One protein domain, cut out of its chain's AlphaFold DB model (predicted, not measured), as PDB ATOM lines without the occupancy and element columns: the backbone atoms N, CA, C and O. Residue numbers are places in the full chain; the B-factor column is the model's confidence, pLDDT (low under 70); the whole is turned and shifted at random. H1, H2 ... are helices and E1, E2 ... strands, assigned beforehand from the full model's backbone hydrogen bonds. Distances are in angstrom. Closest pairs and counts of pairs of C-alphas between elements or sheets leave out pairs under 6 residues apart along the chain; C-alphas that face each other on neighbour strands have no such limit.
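AT A GLANCE: This is residues 335 to 428 of the 799 residues of an uncharacterized protein of Maribacter flavus (UniProt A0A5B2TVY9). An elongated body has a small three-stranded sheet, E2, E1 and E3, at one end and helices over the rest of its length. H1 and H4 pack together at a steep angle in the middle, H2 and H3 lie toward the other end running opposite ways, and the loop around Glu 339 makes the far tip there. The printed part has 94 residues with four named helices and three named strands, in the order H1, E1, E2, H2, H3, H4, E3. The sheet is mixed, in the order E2, E1, E3, and the class is mixed, helices and strands. The whole is compact, with a radius of gyration of the C-alphas of 14.1 A and spans of 45 by 23 by 21 A.

IN THESE COORDINATES: Before the first named element, residues 335 to 336 pair with residues 342 to 343, antiparallel. H1 is residues 346 to 355, 14.3 A long, and begins with C-alpha 346 at (91.889, 79.201, 123.313). E1 is residues 358 to 363, 16.4 A, and E2 is residues 366 to 373, 19.8 A, ending with C-alpha 373 at (99.205, 72.967, 107.552). H2 is residues 388 to 394, 10.0 A; H3 is residues 402 to 411, 14.2 A; H4 is residues 415 to 422, 10.7 A. E3 is residues 425 to 427, 6.6 A, ending with C-alpha 427 at (105.671, 62.885, 117.051).

HOW THE PARTS SIT: E1 and E2 form a hairpin, antiparallel at 152 degrees, with N 361 and O 370 2.9 A apart, within hydrogen-bond range. E1 and E3 are parallel at 53 degrees, with N 426 and O 360 2.9 A apart, also within range. Residues 371 to 372 of E2 pair with residues 381 to 382, antiparallel. H4 is on the sheet at a height of 10.1 A, and the closest C-alphas of H4 and E1 are those of Leu 420 and Arg 360, 7.1 A apart. H1 only grazes the sheet, with residues 350 to 354. H1 and H4 touch at a steep tilt of 64 degrees, the same way; their closest C-alphas, of Glu 346 and Gly 419, are 4.1 A apart. H2 and H3 form a helical hairpin and only just touch, with 3 pairs of C-alphas within 8 A, the closest being those of Val 389 and Leu 408, 6.7 A apart. They stand at a shallow tilt of 14 degrees, opposite ways, and H1 is apart from both. H3 and H4 meet only through their link. In H1, H2, H3 and H4 every O i to N i+4 pair is within hydrogen-bond range.

THE WHOLE: The two C-alphas farthest apart are those of Glu 339 and Gly 365, 45.5 A. The printed part has no cut. The link from E2 to H2, residues 374 to 387, is long. The mean pLDDT of the printed part is 88.1, with residues 374 to 376 and 380 under 70.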
ATOM      1  N   HIS A 335      83.059  84.970 117.935       92.88
ATOM      2  CA  HIS A 335      81.641  85.314 117.812       92.88
ATOM      3  C   HIS A 335      81.320  86.559 118.647       92.88
ATOM      4  O   HIS A 335      82.121  86.966 119.488       92.88
ATOM      5  N   TYR A 336      80.141  87.139 118.429       89.25
ATOM      6  CA  TYR A 336      79.576  88.167 119.301       89.25
ATOM      7  C   TYR A 336      78.526  87.537 120.218       89.25
ATOM      8  O   TYR A 336      77.714  86.723 119.766       89.25
ATOM      9  N   ASP A 337      78.557  87.883 121.502       87.44
ATOM     10  CA  ASP A 337      77.569  87.407 122.471       87.44
ATOM     11  C   ASP A 337      76.220  88.150 122.354       87.44
ATOM     12  O   ASP A 337      75.987  88.962 121.453       87.44
ATOM     13  N   SER A 338      75.281  87.854 123.258       80.69
ATOM     14  CA  SER A 338      73.961  88.496 123.267       80.69
ATOM     15  C   SER A 338      74.001  90.002 123.536       80.69
ATOM     16  O   SER A 338      73.047  90.689 123.169       80.69
ATOM     17  N   GLU A 339      75.067  90.497 124.168       80.50
ATOM     18  CA  GLU A 339      75.293  91.912 124.478       80.50
ATOM     19  C   GLU A 339      76.074  92.628 123.363       80.50
ATOM     20  O   GLU A 339      76.221  93.849 123.397       80.50
ATOM     21  N   GLY A 340      76.523  91.888 122.343       81.00
ATOM     22  CA  GLY A 340      77.304  92.412 121.227       81.00
ATOM     23  C   GLY A 340      78.794  92.546 121.537       81.00
ATOM     24  O   GLY A 340      79.503  93.223 120.796       81.00
ATOM     25  N   ALA A 341      79.295  91.923 122.607       88.88
ATOM     26  CA  ALA A 341      80.720  91.915 122.907       88.88
ATOM     27  C   ALA A 341      81.446  90.835 122.090       88.88
ATOM     28  O   ALA A 341      80.966  89.709 121.945       88.88
ATOM     29  N   LEU A 342      82.624  91.183 121.559       94.25
ATOM     30  CA  LEU A 342      83.489  90.254 120.829       94.25
ATOM     31  C   LEU A 342      84.109  89.221 121.781       94.25
ATOM     32  O   LEU A 342      84.854  89.581 122.698       94.25
ATOM     33  N   VAL A 343      83.877  87.940 121.492       95.38
ATOM     34  CA  VAL A 343      84.383  86.796 122.253       95.38
ATOM     35  C   VAL A 343      85.364  85.972 121.416       95.38
ATOM     36  O   VAL A 343      85.035  85.473 120.337       95.38
ATOM     37  N   THR A 344      86.559  85.770 121.969       97.06
ATOM     38  CA  THR A 344      87.596  84.834 121.509       97.06
ATOM     39  C   THR A 344      88.044  83.961 122.687       97.06
ATOM     40  O   THR A 344      87.842  84.323 123.847       97.06
ATOM     41  N   SER A 345      88.596  82.776 122.419       97.00
ATOM     42  CA  SER A 345      89.159  81.894 123.457       97.00
ATOM     43  C   SER A 345      90.135  80.886 122.857       97.00
ATOM     44  O   SER A 345      90.086  80.606 121.658       97.00
ATOM     45  N   GLU A 346      90.971  80.276 123.697       97.44
ATOM     46  CA  GLU A 346      91.889  79.201 123.313       97.44
ATOM     47  C   GLU A 346      91.134  78.062 122.620       97.44
ATOM     48  O   GLU A 346      91.596  77.531 121.612       97.44
ATOM     49  N   LYS A 347      89.935  77.722 123.114       97.00
ATOM     50  CA  LYS A 347      89.098  76.665 122.533       97.00
ATOM     51  C   LYS A 347      88.586  77.019 121.136       97.00
ATOM     52  O   LYS A 347      88.538  76.141 120.282       97.00
ATOM     53  N   LEU A 348      88.221  78.280 120.893       97.06
ATOM     54  CA  LEU A 348      87.766  78.718 119.569       97.06
ATOM     55  C   LEU A 348      88.905  78.684 118.545       97.06
ATOM     56  O   LEU A 348      88.703  78.203 117.433       97.06
ATOM     57  N   TYR A 349      90.109  79.120 118.930       97.56
ATOM     58  CA  TYR A 349      91.288  78.990 118.069       97.56
ATOM     59  C   TYR A 349      91.658  77.527 117.829       97.56
ATOM     60  O   TYR A 349      91.896  77.150 116.688       97.56
ATOM     61  N   HIS A 350      91.646  76.689 118.870       96.38
ATOM     62  CA  HIS A 350      91.844  75.242 118.749       96.38
ATOM     63  C   HIS A 350      90.896  74.611 117.720       96.38
ATOM     64  O   HIS A 350      91.335  73.858 116.854       96.38
ATOM     65  N   ASP A 351      89.602  74.925 117.792       95.75
ATOM     66  CA  ASP A 351      88.606  74.357 116.880       95.75
ATOM     67  C   ASP A 351      88.799  74.842 115.447       95.75
ATOM     68  O   ASP A 351      88.642  74.060 114.513       95.75
ATOM     69  N   TRP A 352      89.206  76.100 115.273       95.38
ATOM     70  CA  TRP A 352      89.592  76.629 113.971       95.38
ATOM     71  C   TRP A 352      90.833  75.917 113.414       95.38
ATOM     72  O   TRP A 352      90.811  75.491 112.266       95.38
ATOM     73  N   PHE A 353      91.878  75.693 114.223       93.88
ATOM     74  CA  PHE A 353      93.075  74.959 113.790       93.88
ATOM     75  C   PHE A 353      92.743  73.541 113.317       93.88
ATOM     76  O   PHE A 353      93.247  73.116 112.283       93.88
ATOM     77  N   LEU A 354      91.873  72.825 114.038       91.38
ATOM     78  CA  LEU A 354      91.423  71.494 113.623       91.38
ATOM     79  C   LEU A 354      90.567  71.527 112.352       91.38
ATOM     80  O   LEU A 354      90.665  70.614 111.544       91.38
ATOM     81  N   GLN A 355      89.723  72.547 112.182       91.50
ATOM     82  CA  GLN A 355      88.873  72.700 110.996       91.50
ATOM     83  C   GLN A 355      89.672  73.074 109.735       91.50
ATOM     84  O   GLN A 355      89.195  72.845 108.627       91.50
ATOM     85  N   GLU A 356      90.844  73.686 109.907       88.69
ATOM     86  CA  GLU A 356      91.741  74.135 108.833       88.69
ATOM     87  C   GLU A 356      92.980  73.230 108.684       88.69
ATOM     88  O   GLU A 356      94.008  73.668 108.159       88.69
ATOM     89  N   ASP A 357      92.885  71.988 109.172       87.00
ATOM     90  CA  ASP A 357      93.859  70.904 108.987       87.00
ATOM     91  C   ASP A 357      95.280  71.242 109.463       87.00
ATOM     92  O   ASP A 357      96.297  70.856 108.872       87.00
ATOM     93  N   PHE A 358      95.372  71.984 110.569       88.94
ATOM     94  CA  PHE A 358      96.639  72.170 111.260       88.94
ATOM     95  C   PHE A 358      97.007  70.922 112.054       88.94
ATOM     96  O   PHE A 358      96.191  70.315 112.750       88.94
ATOM     97  N   ILE A 359      98.295  70.600 112.042       86.06
ATOM     98  CA  ILE A 359      98.886  69.530 112.836       86.06
ATOM     99  C   ILE A 359      99.926  70.148 113.757       86.06
ATOM    100  O   ILE A 359     100.828  70.850 113.301       86.06
ATOM    101  N   ARG A 360      99.840  69.852 115.057       88.44
ATOM    102  CA  ARG A 360     100.920  70.157 115.998       88.44
ATOM    103  C   ARG A 360     101.862  68.970 116.080       88.44
ATOM    104  O   ARG A 360     101.445  67.881 116.474       88.44
ATOM    105  N   ALA A 361     103.132  69.202 115.788       85.19
ATOM    106  CA  ALA A 361     104.157  68.194 115.945       85.19
ATOM    107  C   ALA A 361     104.987  68.403 117.209       85.19
ATOM    108  O   ALA A 361     105.235  69.534 117.631       85.19
ATOM    109  N   SER A 362     105.421  67.300 117.811       82.81
ATOM    110  CA  SER A 362     106.350  67.301 118.938       82.81
ATOM    111  C   SER A 362     107.680  66.676 118.540       82.81
ATOM    112  O   SER A 362     107.738  65.664 117.842       82.81
ATOM    113  N   ILE A 363     108.766  67.279 119.016       76.81
ATOM    114  CA  ILE A 363     110.125  66.766 118.855       76.81
ATOM    115  C   ILE A 363     110.628  66.415 120.252       76.81
ATOM    116  O   ILE A 363     110.531  67.215 121.183       76.81
ATOM    117  N   LYS A 364     111.154  65.201 120.428       72.31
ATOM    118  CA  LYS A 364     111.641  64.738 121.732       72.31
ATOM    119  C   LYS A 364     112.726  65.689 122.259       72.31
ATOM    120  O   LYS A 364     113.717  65.931 121.582       72.31
ATOM    121  N   GLY A 365     112.542  66.208 123.473       70.44
ATOM    122  CA  GLY A 365     113.492  67.132 124.110       70.44
ATOM    123  C   GLY A 365     113.418  68.587 123.627       70.44
ATOM    124  O   GLY A 365     114.231  69.397 124.064       70.44
ATOM    125  N   ASN A 366     112.454  68.934 122.767       73.19
ATOM    126  CA  ASN A 366     112.213  70.298 122.305       73.19
ATOM    127  C   ASN A 366     110.756  70.700 122.585       73.19
ATOM    128  O   ASN A 366     109.826  70.103 122.048       73.19
ATOM    129  N   ASP A 367     110.573  71.731 123.410       76.00
ATOM    130  CA  ASP A 367     109.258  72.248 123.825       76.00
ATOM    131  C   ASP A 367     108.734  73.377 122.910       76.00
ATOM    132  O   ASP A 367     107.748  74.055 123.193       76.00
ATOM    133  N   THR A 368     109.410  73.622 121.785       82.00
ATOM    134  CA  THR A 368     108.994  74.640 120.818       82.00
ATOM    135  C   THR A 368     107.754  74.177 120.057       82.00
ATOM    136  O   THR A 368     107.741  73.093 119.470       82.00
ATOM    137  N   ILE A 369     106.731  75.038 119.995       83.00
ATOM    138  CA  ILE A 369     105.535  74.803 119.179       83.00
ATOM    139  C   ILE A 369     105.938  74.721 117.706       83.00
ATOM    140  O   ILE A 369     106.302  75.725 117.087       83.00
ATOM    141  N   THR A 370     105.822  73.515 117.161       83.44
ATOM    142  CA  THR A 370     106.033  73.210 115.750       83.44
ATOM    143  C   THR A 370     104.691  72.811 115.151       83.44
ATOM    144  O   THR A 370     104.022  71.916 115.671       83.44
ATOM    145  N   ILE A 371     104.273  73.499 114.092       86.19
ATOM    146  CA  ILE A 371     102.967  73.293 113.464       86.19
ATOM    147  C   ILE A 371     103.095  73.234 111.949       86.19
ATOM    148  O   ILE A 371     103.953  73.892 111.362       86.19
ATOM    149  N   PHE A 372     102.211  72.460 111.336       83.12
ATOM    150  CA  PHE A 372     102.142  72.230 109.899       83.12
ATOM    151  C   PHE A 372     100.708  72.416 109.430       83.12
ATOM    152  O   PHE A 372      99.783  72.238 110.223       83.12
ATOM    153  N   LYS A 373     100.524  72.782 108.161       78.88
ATOM    154  CA  LYS A 373      99.205  72.967 107.552       78.88
ATOM    155  C   LYS A 373      99.037  72.001 106.381       78.88
ATOM    156  O   LYS A 373      99.821  72.065 105.437       78.88
ATOM    157  N   GLY A 374      98.011  71.152 106.435       68.12
ATOM    158  CA  GLY A 374      97.589  70.295 105.323       68.12
ATOM    159  C   GLY A 374      97.521  68.798 105.643       68.12
ATOM    160  O   GLY A 374      98.202  68.282 106.527       68.12
ATOM    161  N   ASP A 375      96.728  68.089 104.837       57.59
ATOM    162  CA  ASP A 375      96.337  66.682 105.042       57.59
ATOM    163  C   ASP A 375      97.330  65.637 104.509       57.59
ATOM    164  O   ASP A 375      97.161  64.428 104.684       57.59
ATOM    165  N   ASN A 376      98.390  66.079 103.837       61.47
ATOM    166  CA  ASN A 376      99.154  65.226 102.927       61.47
ATOM    167  C   ASN A 376     100.464  64.688 103.505       61.47
ATOM    168  O   ASN A 376     101.326  64.255 102.750       61.47
ATOM    169  N   LYS A 377     100.669  64.745 104.825       71.25
ATOM    170  CA  LYS A 377     101.939  64.383 105.495       71.25
ATOM    171  C   LYS A 377     103.188  65.105 104.958       71.25
ATOM    172  O   LYS A 377     104.280  64.854 105.461       71.25
ATOM    173  N   ILE A 378     103.047  66.002 103.983       72.44
ATOM    174  CA  ILE A 378     104.063  66.950 103.551       72.44
ATOM    175  C   ILE A 378     104.046  68.078 104.567       72.44
ATOM    176  O   ILE A 378     103.026  68.718 104.811       72.44
ATOM    177  N   ILE A 379     105.188  68.266 105.198       71.44
ATOM    178  CA  ILE A 379     105.352  69.171 106.315       71.44
ATOM    179  C   ILE A 379     105.957  70.470 105.802       71.44
ATOM    180  O   ILE A 379     107.162  70.517 105.598       71.44
ATOM    181  N   ASP A 380     105.161  71.527 105.638       68.12
ATOM    182  CA  ASP A 380     105.704  72.887 105.539       68.12
ATOM    183  C   ASP A 380     105.544  73.595 106.897       68.12
ATOM    184  O   ASP A 380     104.407  73.772 107.358       68.12
ATOM    185  N   PRO A 381     106.644  73.911 107.612       74.25
ATOM    186  CA  PRO A 381     106.584  74.573 108.912       74.25
ATOM    187  C   PRO A 381     105.865  75.919 108.833       74.25
ATOM    188  O   PRO A 381     106.321  76.841 108.165       74.25
ATOM    189  N   VAL A 382     104.776  76.063 109.589       83.12
ATOM    190  CA  VAL A 382     104.094  77.350 109.752       83.12
ATOM    191  C   VAL A 382     104.704  78.084 110.940       83.12
ATOM    192  O   VAL A 382     104.757  77.558 112.060       83.12
ATOM    193  N   ASN A 383     105.135  79.330 110.744       87.06
ATOM    194  CA  ASN A 383     105.650  80.132 111.846       87.06
ATOM    195  C   ASN A 383     104.481  80.615 112.703       87.06
ATOM    196  O   ASN A 383     103.847  81.632 112.417       87.06
ATOM    197  N   HIS A 384     104.206  79.902 113.798       86.69
ATOM    198  CA  HIS A 384     103.031  80.159 114.634       86.69
ATOM    199  C   HIS A 384     102.910  81.608 115.139       86.69
ATOM    200  O   HIS A 384     101.805  82.077 115.386       86.69
ATOM    201  N   LYS A 385     104.027  82.336 115.277       84.62
ATOM    202  CA  LYS A 385     104.037  83.728 115.763       84.62
ATOM    203  C   LYS A 385     103.683  84.768 114.702       84.62
ATOM    204  O   LYS A 385     103.205  85.844 115.064       84.62
ATOM    205  N   THR A 386     103.975  84.492 113.432       86.88
ATOM    206  CA  THR A 386     103.896  85.479 112.342       86.88
ATOM    207  C   THR A 386     102.852  85.121 111.299       86.88
ATOM    208  O   THR A 386     102.196  86.021 110.785       86.88
ATOM    209  N   ASP A 387     102.648  83.833 111.029       90.38
ATOM    210  CA  ASP A 387     101.888  83.382 109.861       90.38
ATOM    211  C   ASP A 387     100.418  83.103 110.205       90.38
ATOM    212  O   ASP A 387      99.536  83.286 109.368       90.38
ATOM    213  N   ILE A 388     100.119  82.738 111.460       92.50
ATOM    214  CA  ILE A 388      98.749  82.436 111.911       92.50
ATOM    215  C   ILE A 388      97.848  83.675 111.887       92.50
ATOM    216  O   ILE A 388      96.701  83.591 111.457       92.50
ATOM    217  N   VAL A 389      98.339  84.829 112.348       92.81
ATOM    218  CA  VAL A 389      97.515  86.047 112.450       92.81
ATOM    219  C   VAL A 389      96.999  86.507 111.077       92.81
ATOM    220  O   VAL A 389      95.798  86.759 110.972       92.81
ATOM    221  N   PRO A 390      97.823  86.576 110.010       93.00
ATOM    222  CA  PRO A 390      97.332  86.809 108.653       93.00
ATOM    223  C   PRO A 390      96.293  85.786 108.179       93.00
ATOM    224  O   PRO A 390      95.310  86.183 107.556       93.00
ATOM    225  N   MET A 391      96.468  84.495 108.498       93.25
ATOM    226  CA  MET A 391      95.501  83.453 108.124       93.25
ATOM    227  C   MET A 391      94.150  83.647 108.824       93.25
ATOM    228  O   MET A 391      93.116  83.616 108.166       93.25
ATOM    229  N   LEU A 392      94.149  83.929 110.130       95.12
ATOM    230  CA  LEU A 392      92.930  84.254 110.877       95.12
ATOM    231  C   LEU A 392      92.289  85.549 110.361       95.12
ATOM    232  O   LEU A 392      91.075  85.631 110.223       95.12
ATOM    233  N   LYS A 393      93.091  86.565 110.020       94.81
ATOM    234  CA  LYS A 393      92.582  87.819 109.451       94.81
ATOM    235  C   LYS A 393      91.853  87.595 108.123       94.81
ATOM    236  O   LYS A 393      90.814  88.211 107.904       94.81
ATOM    237  N   ALA A 394      92.371  86.720 107.261       93.94
ATOM    238  CA  ALA A 394      91.726  86.365 105.995       93.94
ATOM    239  C   ALA A 394      90.358  85.686 106.191       93.94
ATOM    240  O   ALA A 394      89.523  85.727 105.293       93.94
ATOM    241  N   ASP A 395      90.119  85.118 107.372       95.00
ATOM    242  CA  ASP A 395      88.898  84.404 107.726       95.00
ATOM    243  C   ASP A 395      87.847  85.278 108.427       95.00
ATOM    244  O   ASP A 395      86.758  84.796 108.749       95.00
ATOM    245  N   ILE A 396      88.121  86.568 108.651       94.94
ATOM    246  CA  ILE A 396      87.170  87.467 109.310       94.94
ATOM    247  C   ILE A 396      85.945  87.689 108.424       94.94
ATOM    248  O   ILE A 396      86.034  88.109 107.271       94.94
ATOM    249  N   CYS A 397      84.774  87.444 109.004       93.12
ATOM    250  CA  CYS A 397      83.496  87.569 108.325       93.12
ATOM    251  C   CYS A 397      82.787  88.879 108.674       93.12
ATOM    252  O   CYS A 397      81.574  88.880 108.667       93.12
ATOM    253  N   GLU A 398      83.475  89.974 108.999       91.81
ATOM    254  CA  GLU A 398      82.848  91.288 109.234       91.81
ATOM    255  C   GLU A 398      83.275  92.303 108.177       91.81
ATOM    256  O   GLU A 398      84.388  92.228 107.652       91.81
ATOM    257  N   PHE A 399      82.413  93.280 107.880       90.12
ATOM    258  CA  PHE A 399      82.807  94.409 107.036       90.12
ATOM    259  C   PHE A 399      83.848  95.286 107.748       90.12
ATOM    260  O   PHE A 399      84.989  95.364 107.286       90.12
ATOM    261  N   ASP A 400      83.468  95.868 108.890       90.94
ATOM    262  CA  ASP A 400      84.398  96.491 109.833       90.94
ATOM    263  C   ASP A 400      84.936  95.415 110.773       90.94
ATOM    264  O   ASP A 400      84.185  94.788 111.510       90.94
ATOM    265  N   ASP A 401      86.237  95.172 110.695       92.62
ATOM    266  CA  ASP A 401      86.945  94.147 111.453       92.62
ATOM    267  C   ASP A 401      87.991  94.748 112.404       92.62
ATOM    268  O   ASP A 401      88.881  94.045 112.888       92.62
ATOM    269  N   THR A 402      87.913  96.055 112.677       94.62
ATOM    270  CA  THR A 402      88.913  96.786 113.464       94.62
ATOM    271  C   THR A 402      89.057  96.229 114.883       94.62
ATOM    272  O   THR A 402      90.171  96.058 115.391       94.62
ATOM    273  N   ASP A 403      87.944  95.931 115.550       94.69
ATOM    274  CA  ASP A 403      87.917  95.342 116.892       94.69
ATOM    275  C   ASP A 403      88.500  93.919 116.905       94.69
ATOM    276  O   ASP A 403      89.306  93.597 117.785       94.69
ATOM    277  N   ILE A 404      88.182  93.105 115.895       95.75
ATOM    278  CA  ILE A 404      88.690  91.738 115.725       95.75
ATOM    279  C   ILE A 404      90.187  91.746 115.432       95.75
ATOM    280  O   ILE A 404      90.934  90.988 116.050       95.75
ATOM    281  N   GLN A 405      90.667  92.628 114.555       95.31
ATOM    282  CA  GLN A 405      92.097  92.768 114.273       95.31
ATOM    283  C   GLN A 405      92.877  93.193 115.527       95.31
ATOM    284  O   GLN A 405      93.928  92.623 115.836       95.31
ATOM    285  N   ASN A 406      92.341  94.140 116.304       95.50
ATOM    286  CA  ASN A 406      92.926  94.539 117.585       95.50
ATOM    287  C   ASN A 406      92.913  93.399 118.613       95.50
ATOM    288  O   ASN A 406      93.858  93.265 119.397       95.50
ATOM    289  N   ARG A 407      91.858  92.575 118.625       95.94
ATOM    290  CA  ARG A 407      91.772  91.376 119.465       95.94
ATOM    291  C   ARG A 407      92.821  90.344 119.057       95.94
ATOM    292  O   ARG A 407      93.583  89.923 119.917       95.94
ATOM    293  N   LEU A 408      92.944  90.027 117.768       95.31
ATOM    294  CA  LEU A 408      93.951  89.102 117.234       95.31
ATOM    295  C   LEU A 408      95.376  89.512 117.617       95.31
ATOM    296  O   LEU A 408      96.165  88.677 118.057       95.31
ATOM    297  N   ALA A 409      95.704  90.803 117.512       92.81
ATOM    298  CA  ALA A 409      97.018  91.312 117.897       92.81
ATOM    299  C   ALA A 409      97.331  91.092 119.392       92.81
ATOM    300  O   ALA A 409      98.476  90.805 119.749       92.81
ATOM    301  N   LYS A 410      96.323  91.205 120.269       93.69
ATOM    302  CA  LYS A 410      96.455  90.917 121.709       93.69
ATOM    303  C   LYS A 410      96.557  89.414 121.970       93.69
ATOM    304  O   LYS A 410      97.432  88.976 122.719       93.69
ATOM    305  N   ASP A 411      95.700  88.639 121.315       95.75
ATOM    306  CA  ASP A 411      95.546  87.200 121.511       95.75
ATOM    307  C   ASP A 411      96.757  86.405 120.990       95.75
ATOM    308  O   ASP A 411      97.070  85.351 121.545       95.75
ATOM    309  N   ASN A 412      97.511  86.942 120.019       93.56
ATOM    310  CA  ASN A 412      98.721  86.323 119.452       93.56
ATOM    311  C   ASN A 412      99.790  85.955 120.493       93.56
ATOM    312  O   ASN A 412     100.591  85.052 120.276       93.56
ATOM    313  N   ARG A 413      99.822  86.641 121.640       89.12
ATOM    314  CA  ARG A 413     100.823  86.363 122.678       89.12
ATOM    315  C   ARG A 413     100.505  85.118 123.499       89.12
ATOM    316  O   ARG A 413     101.429  84.394 123.846       89.12
ATOM    317  N   ASN A 414      99.227  84.891 123.811       91.44
ATOM    318  CA  ASN A 414      98.815  83.913 124.824       91.44
ATOM    319  C   ASN A 414      97.657  83.020 124.359       91.44
ATOM    320  O   ASN A 414      97.771  81.803 124.427       91.44
ATOM    321  N   VAL A 415      96.565  83.605 123.859       96.12
ATOM    322  CA  VAL A 415      95.314  82.881 123.569       96.12
ATOM    323  C   VAL A 415      95.445  82.030 122.300       96.12
ATOM    324  O   VAL A 415      95.058  80.863 122.290       96.12
ATOM    325  N   ILE A 416      96.056  82.575 121.240       95.56
ATOM    326  CA  ILE A 416      96.314  81.836 119.991       95.56
ATOM    327  C   ILE A 416      97.307  80.681 120.243       95.56
ATOM    328  O   ILE A 416      96.962  79.537 119.929       95.56
ATOM    329  N   PRO A 417      98.486  80.900 120.873       94.25
ATOM    330  CA  PRO A 417      99.354  79.799 121.296       94.25
ATOM    331  C   PRO A 417      98.668  78.805 122.239       94.25
ATOM    332  O   PRO A 417      98.888  77.604 122.113       94.25
ATOM    333  N   GLY A 418      97.806  79.274 123.144       94.75
ATOM    334  CA  GLY A 418      97.007  78.421 124.023       94.75
ATOM    335  C   GLY A 418      96.121  77.451 123.242       94.75
ATOM    336  O   GLY A 418      96.101  76.261 123.550       94.75
ATOM    337  N   GLY A 419      95.480  77.916 122.165       95.50
ATOM    338  CA  GLY A 419      94.714  77.063 121.252       95.50
ATOM    339  C   GLY A 419      95.562  75.987 120.563       95.50
ATOM    340  O   GLY A 419      95.150  74.830 120.501       95.50
ATOM    341  N   LEU A 420      96.781  76.326 120.128       93.56
ATOM    342  CA  LEU A 420      97.730  75.341 119.590       93.56
ATOM    343  C   LEU A 420      98.148  74.321 120.651       93.56
ATOM    344  O   LEU A 420      98.296  73.138 120.353       93.56
ATOM    345  N   ILE A 421      98.344  74.756 121.899       92.62
ATOM    346  CA  ILE A 421      98.775  73.870 122.984       92.62
ATOM    347  C   ILE A 421      97.728  72.788 123.284       92.62
ATOM    348  O   ILE A 421      98.107  71.662 123.625       92.62
ATOM    349  N   LEU A 422      96.444  73.108 123.106       94.25
ATOM    350  CA  LEU A 422      95.329  72.170 123.262       94.25
ATOM    351  C   LEU A 422      95.295  71.079 122.180       94.25
ATOM    352  O   LEU A 422      94.705  70.023 122.409       94.25
ATOM    353  N   MET A 423      95.934  71.292 121.023       92.06
ATOM    354  CA  MET A 423      95.954  70.302 119.945       92.06
ATOM    355  C   MET A 423      96.724  69.046 120.365       92.06
ATOM    356  O   MET A 423      97.799  69.116 120.971       92.06
ATOM    357  N   LYS A 424      96.231  67.865 119.987       89.25
ATOM    358  CA  LYS A 424      96.954  66.610 120.229       89.25
ATOM    359  C   LYS A 424      98.283  66.626 119.452       89.25
ATOM    360  O   LYS A 424      98.248  66.776 118.234       89.25
ATOM    361  N   PRO A 425      99.447  66.489 120.120       87.94
ATOM    362  CA  PRO A 425     100.723  66.479 119.423       87.94
ATOM    363  C   PRO A 425     100.922  65.139 118.707       87.94
ATOM    364  O   PRO A 425     100.581  64.085 119.250       87.94
ATOM    365  N   ILE A 426     101.515  65.182 117.517       86.19
ATOM    366  CA  ILE A 426     101.984  64.004 116.782       86.19
ATOM    367  C   ILE A 426     103.521  64.027 116.787       86.19
ATOM    368  O   ILE A 426     104.095  65.062 116.452       86.19
ATOM    369  N   PRO A 427     104.216  62.940 117.167       85.31
ATOM    370  CA  PRO A 427     105.671  62.885 117.051       85.31
ATOM    371  C   PRO A 427     106.127  63.187 115.619       85.31
ATOM    372  O   PRO A 427     105.610  62.601 114.666       85.31
ATOM    373  N   LEU A 428     107.077  64.113 115.461       83.69
ATOM    374  CA  LEU A 428     107.664  64.425 114.161       83.69
ATOM    375  C   LEU A 428     108.629  63.312 113.748       83.69
ATOM    376  O   LEU A 428     109.819  63.364 114.048       83.69
TER     377      LEU A 428